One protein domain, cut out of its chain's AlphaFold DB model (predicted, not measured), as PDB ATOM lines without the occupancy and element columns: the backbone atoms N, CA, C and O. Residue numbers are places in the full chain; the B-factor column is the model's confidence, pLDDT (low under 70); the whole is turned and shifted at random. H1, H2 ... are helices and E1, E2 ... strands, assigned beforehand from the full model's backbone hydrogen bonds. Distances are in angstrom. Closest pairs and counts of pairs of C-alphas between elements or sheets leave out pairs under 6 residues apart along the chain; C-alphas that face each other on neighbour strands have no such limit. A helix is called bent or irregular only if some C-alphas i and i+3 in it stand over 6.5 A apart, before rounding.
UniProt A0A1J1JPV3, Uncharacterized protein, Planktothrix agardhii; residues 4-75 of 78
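What this domain is: This is residues 4 to 75 of the 78 residues of an uncharacterized protein of Planktothrix agardhii (UniProt A0A1J1JPV3). Picture a small hairpin of two short strands, E1 and E2, in the middle of a flat body made largely of loops, with the long helix H1 packing beside it through residues 8 to 19. The shorter helix H2 comes last, and residues 67 to 73, of which 67 to 72 belong to H2, stick out free at the end of the body away from Val 21, just after H1. The printed part has 72 residues, with two named helices and two named strands in the order H1, E1, E2, H2, and the sheet, order E1 - E2, is antiparallel. The class is mostly helix, though under half of the residues, 33 of 72, are in named elements. The whole is compact, with a radius of gyration of the C-alphas of 12.7 A, and spans 42 by 30 by 16 A.

Where its parts are: Find C-alpha 4 at (-15.538, -7.612, -16.718); from there H1, residues 4 to 20, runs 24.4 A to C-alpha 20 at (-25.379, -26.169, -29.209). Next look for E1 at residues 38 to 40, and then for E2 at residues 47 to 49, each 7.1 A long from first to last C-alpha. Last comes H2, residues 63 to 72, which runs 14.1 A and ends with C-alpha 72 at (-9.377, -15.606, 1.870).

How they stand to each other: Begin at the sheet, where E1 and E2 form an antiparallel hairpin with 143 degrees between their directions. Look at N 39 and O 48, then at N 48 and O 39: each pair is 2.9 A apart, within hydrogen-bond range. C-alphas 38 and 49 face each other at 4.3 A. Now go outward to H1: its closest C-alphas to E2 are those of Asn 12 and Leu 47, 5.5 A apart, and 3 pairs of C-alphas of H1 and E2 are within 8 A. H2 is apart from H1 and from E1. In H1 and H2 every O i to N i+4 pair is within hydrogen-bond range, and neither helix is bent.

The domain as a whole: The two C-alphas farthest apart are those of Val 21 and Phe 75, 42.4 A. The printed part, residues 4 to 75, has no cut. The links from H1 to E1, residues 21 to 37, and from E2 to H2, residues 50 to 62, are long; the link from E1 to E2, 6 residues, is short. Read the B-factor column for the model's confidence: the mean pLDDT of the printed part is 83.9, and residues 52 to 57 and 74 to 75 are under 70.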
ATOM      1  N   GLU A   4     -15.525  -6.243 -17.251       86.12
ATOM      2  CA  GLU A   4     -15.538  -7.612 -16.718       86.12
ATOM      3  C   GLU A   4     -16.872  -8.313 -16.965       86.12
ATOM      4  O   GLU A   4     -16.900  -9.463 -17.395       86.12
ATOM      5  N   PHE A   5     -17.975  -7.587 -16.787       88.44
ATOM      6  CA  PHE A   5     -19.315  -8.099 -17.053       88.44
ATOM      7  C   PHE A   5     -19.499  -8.469 -18.533       88.44
ATOM      8  O   PHE A   5     -20.009  -9.541 -18.844       88.44
ATOM      9  N   ILE A   6     -19.023  -7.622 -19.455       91.94
ATOM     10  CA  ILE A   6     -19.071  -7.912 -20.898       91.94
ATOM     11  C   ILE A   6     -18.251  -9.166 -21.221       91.94
ATOM     12  O   ILE A   6     -18.714 -10.036 -21.955       91.94
ATOM     13  N   ASN A   7     -17.045  -9.282 -20.658       92.62
ATOM     14  CA  ASN A   7     -16.187 -10.444 -20.877       92.62
ATOM     15  C   ASN A   7     -16.833 -11.740 -20.369       92.62
ATOM     16  O   ASN A   7     -16.757 -12.757 -21.055       92.62
ATOM     17  N   LEU A   8     -17.496 -11.699 -19.209       92.44
ATOM     18  CA  LEU A   8     -18.249 -12.833 -18.673       92.44
ATOM     19  C   LEU A   8     -19.377 -13.250 -19.623       92.44
ATOM     20  O   LEU A   8     -19.482 -14.424 -19.972       92.44
ATOM     21  N   GLN A   9     -20.184 -12.294 -20.091       94.38
ATOM     22  CA  GLN A   9     -21.279 -12.581 -21.020       94.38
ATOM     23  C   GLN A   9     -20.780 -13.168 -22.345       94.38
ATOM     24  O   GLN A   9     -21.351 -14.140 -22.833       94.38
ATOM     25  N   LEU A  10     -19.696 -12.624 -22.909       95.19
ATOM     26  CA  LEU A  10     -19.087 -13.151 -24.134       95.19
ATOM     27  C   LEU A  10     -18.539 -14.566 -23.936       95.19
ATOM     28  O   LEU A  10     -18.720 -15.423 -24.802       95.19
ATOM     29  N   PHE A  11     -17.896 -14.826 -22.798       93.69
ATOM     30  CA  PHE A  11     -17.393 -16.152 -22.471       93.69
ATOM     31  C   PHE A  11     -18.540 -17.162 -22.344       93.69
ATOM     32  O   PHE A  11     -18.517 -18.191 -23.018       93.69
ATOM     33  N   ASN A  12     -19.575 -16.844 -21.562       95.31
ATOM     34  CA  ASN A  12     -20.738 -17.713 -21.376       95.31
ATOM     35  C   ASN A  12     -21.484 -17.958 -22.696       95.31
ATOM     36  O   ASN A  12     -21.833 -19.096 -23.003       95.31
ATOM     37  N   LEU A  13     -21.658 -16.925 -23.527       95.50
ATOM     38  CA  LEU A  13     -22.221 -17.083 -24.870       95.50
ATOM     39  C   LEU A  13     -21.389 -18.056 -25.713       95.50
ATOM     40  O   LEU A  13     -21.944 -18.927 -26.376       95.50
ATOM     41  N   SER A  14     -20.061 -17.936 -25.672       94.88
ATOM     42  CA  SER A  14     -19.178 -18.837 -26.415       94.88
ATOM     43  C   SER A  14     -19.270 -20.290 -25.941       94.88
ATOM     44  O   SER A  14     -19.174 -21.185 -26.773       94.88
ATOM     45  N   GLN A  15     -19.499 -20.529 -24.644       93.69
ATOM     46  CA  GLN A  15     -19.707 -21.873 -24.095       93.69
ATOM     47  C   GLN A  15     -21.029 -22.479 -24.565       93.69
ATOM     48  O   GLN A  15     -21.036 -23.589 -25.087       93.69
ATOM     49  N   ASN A  16     -22.123 -21.720 -24.474       93.81
ATOM     50  CA  ASN A  16     -23.434 -22.168 -24.951       93.81
ATOM     51  C   ASN A  16     -23.411 -22.501 -26.446       93.81
ATOM     52  O   ASN A  16     -24.013 -23.479 -26.877       93.81
ATOM     53  N   LEU A  17     -22.701 -21.706 -27.252       94.69
ATOM     54  CA  LEU A  17     -22.550 -22.001 -28.676       94.69
ATOM     55  C   LEU A  17     -21.839 -23.334 -28.909       94.69
ATOM     56  O   LEU A  17     -22.272 -24.076 -29.784       94.69
ATOM     57  N   LEU A  18     -20.789 -23.647 -28.140       93.12
ATOM     58  CA  LEU A  18     -20.093 -24.934 -28.235       93.12
ATOM     59  C   LEU A  18     -21.018 -26.095 -27.882       93.12
ATOM     60  O   LEU A  18     -21.066 -27.063 -28.633       93.12
ATOM     61  N   GLU A  19     -21.803 -25.959 -26.815       90.75
ATOM     62  CA  GLU A  19     -22.803 -26.956 -26.434       90.75
ATOM     63  C   GLU A  19     -23.843 -27.180 -27.543       90.75
ATOM     64  O   GLU A  19     -24.100 -28.320 -27.928       90.75
ATOM     65  N   ILE A  20     -24.389 -26.103 -28.120       92.75
ATOM     66  CA  ILE A  20     -25.379 -26.169 -29.209       92.75
ATOM     67  C   ILE A  20     -24.834 -26.929 -30.423       92.75
ATOM     68  O   ILE A  20     -25.571 -27.684 -31.057       92.75
ATOM     69  N   VAL A  21     -23.557 -26.735 -30.766       95.00
ATOM     70  CA  VAL A  21     -22.939 -27.406 -31.922       95.00
ATOM     71  C   VAL A  21     -22.316 -28.762 -31.580       95.00
ATOM     72  O   VAL A  21     -21.681 -29.369 -32.442       95.00
ATOM     73  N   GLY A  22     -22.486 -29.256 -30.351       92.50
ATOM     74  CA  GLY A  22     -21.977 -30.563 -29.937       92.50
ATOM     75  C   GLY A  22     -20.464 -30.605 -29.703       92.50
ATOM     76  O   GLY A  22     -19.867 -31.682 -29.776       92.50
ATOM     77  N   LEU A  23     -19.822 -29.460 -29.468       92.38
ATOM     78  CA  LEU A  23     -18.385 -29.364 -29.222       92.38
ATOM     79  C   LEU A  23     -18.057 -29.384 -27.720       92.38
ATOM     80  O   LEU A  23     -18.865 -28.953 -26.895       92.38
ATOM     81  N   PRO A  24     -16.851 -29.851 -27.347       90.50
ATOM     82  CA  PRO A  24     -16.402 -29.817 -25.963       90.50
ATOM     83  C   PRO A  24     -16.355 -28.392 -25.383       90.50
ATOM     84  O   PRO A  24     -16.089 -27.435 -26.120       90.50
ATOM     85  N   PRO A  25     -16.524 -28.245 -24.058       91.25
ATOM     86  CA  PRO A  25     -16.408 -26.960 -23.375       91.25
ATOM     87  C   PRO A  25     -15.031 -26.303 -23.563       91.25
ATOM     88  O   PRO A  25     -13.996 -26.975 -23.565       91.25
ATOM     89  N   ARG A  26     -14.996 -24.967 -23.624       88.00
ATOM     90  CA  ARG A  26     -13.753 -24.180 -23.533       88.00
ATOM     91  C   ARG A  26     -13.056 -24.401 -22.202       88.00
ATOM     92  O   ARG A  26     -13.707 -24.551 -21.173       88.00
ATOM     93  N   ASP A  27     -11.727 -24.334 -22.253       83.94
ATOM     94  CA  ASP A  27     -10.827 -24.477 -21.105       83.94
ATOM     95  C   ASP A  27     -11.010 -25.803 -20.342       83.94
ATOM     96  O   ASP A  27     -10.688 -25.908 -19.157       83.94
ATOM     97  N   CYS A  28     -11.526 -26.836 -21.017       82.75
ATOM     98  CA  CYS A  28     -11.678 -28.155 -20.427       82.75
ATOM     99  C   CYS A  28     -10.319 -28.863 -20.335       82.75
ATOM    100  O   CYS A  28      -9.804 -29.396 -21.313       82.75
ATOM    101  N   ASN A  29      -9.748 -28.865 -19.129       76.62
ATOM    102  CA  ASN A  29      -8.438 -29.450 -18.819       76.62
ATOM    103  C   ASN A  29      -8.550 -30.809 -18.103       76.62
ATOM    104  O   ASN A  29      -7.665 -31.206 -17.345       76.62
ATOM    105  N   CYS A  30      -9.661 -31.515 -18.301       74.25
ATOM    106  CA  CYS A  30     -10.031 -32.705 -17.540       74.25
ATOM    107  C   CYS A  30     -10.002 -33.961 -18.418       74.25
ATOM    108  O   CYS A  30     -10.042 -33.880 -19.641       74.25
ATOM    109  N   LYS A  31      -9.933 -35.153 -17.804       73.25
ATOM    110  CA  LYS A  31      -9.845 -36.426 -18.554       73.25
ATOM    111  C   LYS A  31     -11.069 -36.710 -19.434       73.25
ATOM    112  O   LYS A  31     -10.953 -37.470 -20.389       73.25
ATOM    113  N   LYS A  32     -12.229 -36.139 -19.095       76.69
ATOM    114  CA  LYS A  32     -13.465 -36.217 -19.880       76.69
ATOM    115  C   LYS A  32     -13.975 -34.809 -20.149       76.69
ATOM    116  O   LYS A  32     -14.139 -34.038 -19.208       76.69
ATOM    117  N   CYS A  33     -14.203 -34.520 -21.425       79.94
ATOM    118  CA  CYS A  33     -14.663 -33.238 -21.943       79.94
ATOM    119  C   CYS A  33     -15.628 -33.521 -23.094       79.94
ATOM    120  O   CYS A  33     -15.229 -33.574 -24.256       79.94
ATOM    121  N   GLU A  34     -16.884 -33.780 -22.754       86.75
ATOM    122  CA  GLU A  34     -17.945 -34.046 -23.723       86.75
ATOM    123  C   GLU A  34     -18.878 -32.836 -23.815       86.75
ATOM    124  O   GLU A  34     -18.946 -32.013 -22.898       86.75
ATOM    125  N   SER A  35     -19.591 -32.714 -24.935       87.12
ATOM    126  CA  SER A  35     -20.618 -31.680 -25.082       87.12
ATOM    127  C   SER A  35     -21.660 -31.787 -23.968       87.12
ATOM    128  O   SER A  35     -22.012 -32.887 -23.545       87.12
ATOM    129  N   GLY A  36     -22.156 -30.644 -23.493       83.56
ATOM    130  CA  GLY A  36     -23.123 -30.579 -22.391       83.56
ATOM    131  C   GLY A  36     -22.520 -30.812 -21.002       83.56
ATOM    132  O   GLY A  36     -23.222 -30.677 -20.004       83.56
ATOM    133  N   MET A  37     -21.220 -31.108 -20.889       87.62
ATOM    134  CA  MET A  37     -20.531 -31.140 -19.596       87.62
ATOM    135  C   MET A  37     -20.118 -29.732 -19.166       87.62
ATOM    136  O   MET A  37     -18.931 -29.440 -19.035       87.62
ATOM    137  N   ILE A  38     -21.094 -28.849 -18.959       88.75
ATOM    138  CA  ILE A  38     -20.894 -27.519 -18.375       88.75
ATOM    139  C   ILE A  38     -21.847 -27.293 -17.202       88.75
ATOM    140  O   ILE A  38     -22.922 -27.882 -17.144       88.75
ATOM    141  N   PHE A  39     -21.462 -26.420 -16.276       89.25
ATOM    142  CA  PHE A  39     -22.345 -25.917 -15.225       89.25
ATOM    143  C   PHE A  39     -22.084 -24.435 -14.963       89.25
ATOM    144  O   PHE A  39     -21.012 -23.910 -15.276       89.25
ATOM    145  N   GLU A  40     -23.066 -23.751 -14.384       92.19
ATOM    146  CA  GLU A  40     -22.910 -22.373 -13.928       92.19
ATOM    147  C   GLU A  40     -22.359 -22.347 -12.503       92.19
ATOM    148  O   GLU A  40     -22.970 -22.880 -11.580       92.19
ATOM    149  N   CYS A  41     -21.210 -21.701 -12.309       91.06
ATOM    150  CA  CYS A  41     -20.662 -21.486 -10.974       91.06
ATOM    151  C   CYS A  41     -21.546 -20.522 -10.167       91.06
ATOM    152  O   CYS A  41     -21.675 -19.361 -10.550       91.06
ATOM    153  N   TYR A  42     -22.017 -20.928  -8.987       90.69
ATOM    154  CA  TYR A  42     -22.890 -20.116  -8.129       90.69
ATOM    155  C   TYR A  42     -22.273 -18.767  -7.714       90.69
ATOM    156  O   TYR A  42     -22.949 -17.744  -7.737       90.69
ATOM    157  N   ARG A  43     -20.971 -18.730  -7.380       89.12
ATOM    158  CA  ARG A  43     -20.300 -17.503  -6.897       89.12
ATOM    159  C   ARG A  43     -20.036 -16.458  -7.996       89.12
ATOM    160  O   ARG A  43     -20.123 -15.264  -7.731       89.12
ATOM    161  N   CYS A  44     -19.646 -16.882  -9.202       91.19
ATOM    162  CA  CYS A  44     -19.208 -15.964 -10.269       91.19
ATOM    163  C   CYS A  44     -20.059 -15.998 -11.544       91.19
ATOM    164  O   CYS A  44     -19.747 -15.271 -12.488       91.19
ATOM    165  N   HIS A  45     -21.098 -16.836 -11.601       93.94
ATOM    166  CA  HIS A  45     -22.005 -17.003 -12.744       93.94
ATOM    167  C   HIS A  45     -21.319 -17.397 -14.063       93.94
ATOM    168  O   HIS A  45     -21.867 -17.239 -15.155       93.94
ATOM    169  N   LYS A  46     -20.080 -17.894 -13.994       93.00
ATOM    170  CA  LYS A  46     -19.322 -18.344 -15.163       93.00
ATOM    171  C   LYS A  46     -19.719 -19.773 -15.517       93.00
ATOM    172  O   LYS A  46     -19.696 -20.642 -14.648       93.00
ATOM    173  N   LEU A  47     -20.021 -20.012 -16.793       92.62
ATOM    174  CA  LEU A  47     -20.244 -21.352 -17.333       92.62
ATOM    175  C   LEU A  47     -18.902 -22.058 -17.507       92.62
ATOM    176  O   LEU A  47     -18.085 -21.659 -18.336       92.62
ATOM    177  N   VAL A  48     -18.645 -23.088 -16.715       89.69
ATOM    178  CA  VAL A  48     -17.362 -23.799 -16.688       89.69
ATOM    179  C   VAL A  48     -17.555 -25.286 -16.988       89.69
ATOM    180  O   VAL A  48     -18.649 -25.809 -16.780       89.69
ATOM    181  N   PRO A  49     -16.516 -25.981 -17.481       88.44
ATOM    182  CA  PRO A  49     -16.599 -27.413 -17.730       88.44
ATOM    183  C   PRO A  49     -16.884 -28.193 -16.440       88.44
ATOM    184  O   PRO A  49     -16.237 -27.964 -15.417       88.44
ATOM    185  N   TRP A  50     -17.809 -29.148 -16.503       81.19
ATOM    186  CA  TRP A  50     -17.999 -30.141 -15.456       81.19
ATOM    187  C   TRP A  50     -16.917 -31.211 -15.576       81.19
ATOM    188  O   TRP A  50     -16.870 -31.971 -16.543       81.19
ATOM    189  N   CYS A  51     -16.051 -31.301 -14.576       73.88
ATOM    190  CA  CYS A  51     -14.978 -32.281 -14.553       73.88
ATOM    191  C   CYS A  51     -15.308 -33.416 -13.583       73.88
ATOM    192  O   CYS A  51     -15.382 -33.206 -12.374       73.88
ATOM    193  N   GLN A  52     -15.463 -34.641 -14.109       56.03
ATOM    194  CA  GLN A  52     -15.537 -35.860 -13.295       56.03
ATOM    195  C   GLN A  52     -14.213 -36.020 -12.527       56.03
ATOM    196  O   GLN A  52     -13.212 -36.487 -13.072       56.03
ATOM    197  N   GLY A  53     -14.203 -35.553 -11.283       50.34
ATOM    198  CA  GLY A  53     -13.014 -35.454 -10.440       50.34
ATOM    199  C   GLY A  53     -13.212 -34.563  -9.216       50.34
ATOM    200  O   GLY A  53     -12.523 -34.778  -8.228       50.34
ATOM    201  N   ALA A  54     -14.172 -33.632  -9.240       46.69
ATOM    202  CA  ALA A  54     -14.513 -32.834  -8.067       46.69
ATOM    203  C   ALA A  54     -15.394 -33.648  -7.106       46.69
ATOM    204  O   ALA A  54     -16.613 -33.516  -7.058       46.69
ATOM    205  N   THR A  55     -14.751 -34.519  -6.337       46.47
ATOM    206  CA  THR A  55     -15.204 -34.934  -5.002       46.47
ATOM    207  C   THR A  55     -14.992 -33.788  -4.005       46.47
ATOM    208  O   THR A  55     -14.486 -34.016  -2.912       46.47
ATOM    209  N   ASP A  56     -15.279 -32.556  -4.415       58.34
ATOM    210  CA  ASP A  56     -15.058 -31.370  -3.603       58.34
ATOM    211  C   ASP A  56     -16.390 -31.007  -2.950       58.34
ATOM    212  O   ASP A  56     -17.443 -31.080  -3.589       58.34
ATOM    213  N   ASP A  57     -16.349 -30.590  -1.686       67.00
ATOM    214  CA  ASP A  57     -17.516 -30.200  -0.879       67.00
ATOM    215  C   ASP A  57     -18.339 -29.032  -1.485       67.00
ATOM    216  O   ASP A  57     -19.389 -28.664  -0.962       67.00
ATOM    217  N   TYR A  58     -17.887 -28.465  -2.612       74.12
ATOM    218  CA  TYR A  58     -18.446 -27.308  -3.311       74.12
ATOM    219  C   TYR A  58     -18.876 -27.667  -4.745       74.12
ATOM    220  O   TYR A  58     -18.288 -27.208  -5.726       74.12
ATOM    221  N   LEU A  59     -19.912 -28.503  -4.868       77.00
ATOM    222  CA  LEU A  59     -20.403 -29.061  -6.143       77.00
ATOM    223  C   LEU A  59     -20.879 -28.016  -7.171       77.00
ATOM    224  O   LEU A  59     -20.982 -28.322  -8.356       77.00
ATOM    225  N   ASP A  60     -21.198 -26.803  -6.731       84.62
ATOM    226  CA  ASP A  60     -21.732 -25.707  -7.540       84.62
ATOM    227  C   ASP A  60     -20.728 -24.557  -7.735       84.62
ATOM    228  O   ASP A  60     -21.080 -23.504  -8.273       84.62
ATOM    229  N   TRP A  61     -19.467 -24.717  -7.315       86.75
ATOM    230  CA  TRP A  61     -18.425 -23.695  -7.455       86.75
ATOM    231  C   TRP A  61     -17.335 -24.134  -8.431       86.75
ATOM    232  O   TRP A  61     -16.934 -25.290  -8.484       86.75
ATOM    233  N   CYS A  62     -16.797 -23.186  -9.202       86.62
ATOM    234  CA  CYS A  62     -15.628 -23.454 -10.034       86.62
ATOM    235  C   CYS A  62     -14.334 -23.426  -9.206       86.62
ATOM    236  O   CYS A  62     -14.230 -22.696  -8.217       86.62
ATOM    237  N   ASN A  63     -13.300 -24.131  -9.674       82.81
ATOM    238  CA  ASN A  63     -11.999 -24.215  -8.997       82.81
ATOM    239  C   ASN A  63     -11.385 -22.846  -8.677       82.81
ATOM    240  O   ASN A  63     -10.731 -22.694  -7.653       82.81
ATOM    241  N   ALA A  64     -11.595 -21.838  -9.533       85.44
ATOM    242  CA  ALA A  64     -11.096 -20.488  -9.276       85.44
ATOM    243  C   ALA A  64     -11.773 -19.854  -8.049       85.44
ATOM    244  O   ALA A  64     -11.096 -19.239  -7.231       85.44
ATOM    245  N   CYS A  65     -13.087 -20.039  -7.897       88.00
ATOM    246  CA  CYS A  65     -13.849 -19.551  -6.750       88.00
ATOM    247  C   CYS A  65     -13.530 -20.323  -5.469       88.00
ATOM    248  O   CYS A  65     -13.389 -19.699  -4.422       88.00
ATOM    249  N   VAL A  66     -13.364 -21.647  -5.555       86.19
ATOM    250  CA  VAL A  66     -12.927 -22.468  -4.413       86.19
ATOM    251  C   VAL A  66     -11.519 -22.066  -3.972       86.19
ATOM    252  O   VAL A  66     -11.300 -21.795  -2.798       86.19
ATOM    253  N   ALA A  67     -10.566 -21.936  -4.899       84.25
ATOM    254  CA  ALA A  67      -9.198 -21.524  -4.580       84.25
ATOM    255  C   ALA A  67      -9.112 -20.089  -4.034       84.25
ATOM    256  O   ALA A  67      -8.192 -19.767  -3.287       84.25
ATOM    257  N   ASP A  68     -10.025 -19.205  -4.432       87.06
ATOM    258  CA  ASP A  68     -10.144 -17.871  -3.847       87.06
ATOM    259  C   ASP A  68     -10.660 -17.933  -2.412       87.06
ATOM    260  O   ASP A  68      -9.966 -17.470  -1.514       87.06
ATOM    261  N   TYR A  69     -11.777 -18.627  -2.185       85.81
ATOM    262  CA  TYR A  69     -12.331 -18.863  -0.852       85.81
ATOM    263  C   TYR A  69     -11.323 -19.497   0.108       85.81
ATOM    264  O   TYR A  69     -11.119 -18.997   1.208       85.81
ATOM    265  N   MET A  70     -10.620 -20.547  -0.319       84.00
ATOM    266  CA  MET A  70      -9.618 -21.212   0.518       84.00
ATOM    267  C   MET A  70      -8.459 -20.282   0.907       84.00
ATOM    268  O   MET A  70      -7.893 -20.426   1.986       84.00
ATOM    269  N   ARG A  71      -8.111 -19.302   0.058       82.69
ATOM    270  CA  ARG A  71      -7.078 -18.296   0.361       82.69
ATOM    271  C   ARG A  71      -7.573 -17.183   1.282       82.69
ATOM    272  O   ARG A  71      -6.762 -16.637   2.022       82.69
ATOM    273  N   THR A  72      -8.839 -16.788   1.176       81.62
ATOM    274  CA  THR A  72      -9.377 -15.606   1.870       81.62
ATOM    275  C   THR A  72     -10.098 -15.940   3.169       81.62
ATOM    276  O   THR A  72     -10.109 -15.124   4.082       81.62
ATOM    277  N   GLU A  73     -10.721 -17.113   3.235       75.75
ATOM    278  CA  GLU A  73     -11.711 -17.487   4.251       75.75
ATOM    279  C   GLU A  73     -11.510 -18.923   4.781       75.75
ATOM    280  O   GLU A  73     -12.035 -19.259   5.837       75.75
ATOM    281  N   GLY A  74     -10.766 -19.780   4.067       61.22
ATOM    282  CA  GLY A  74     -10.679 -21.228   4.326       61.22
ATOM    283  C   GLY A  74      -9.745 -21.686   5.450       61.22
ATOM    284  O   GLY A  74      -9.562 -22.889   5.612       61.22
ATOM    285  N   PHE A  75      -9.169 -20.772   6.231       56.31
ATOM    286  CA  PHE A  75      -8.501 -21.118   7.486       56.31
ATOM    287  C   PHE A  75      -9.236 -20.430   8.633       56.31
ATOM    288  O   PHE A  75      -9.029 -19.247   8.892       56.31
TER     289      PHE A  75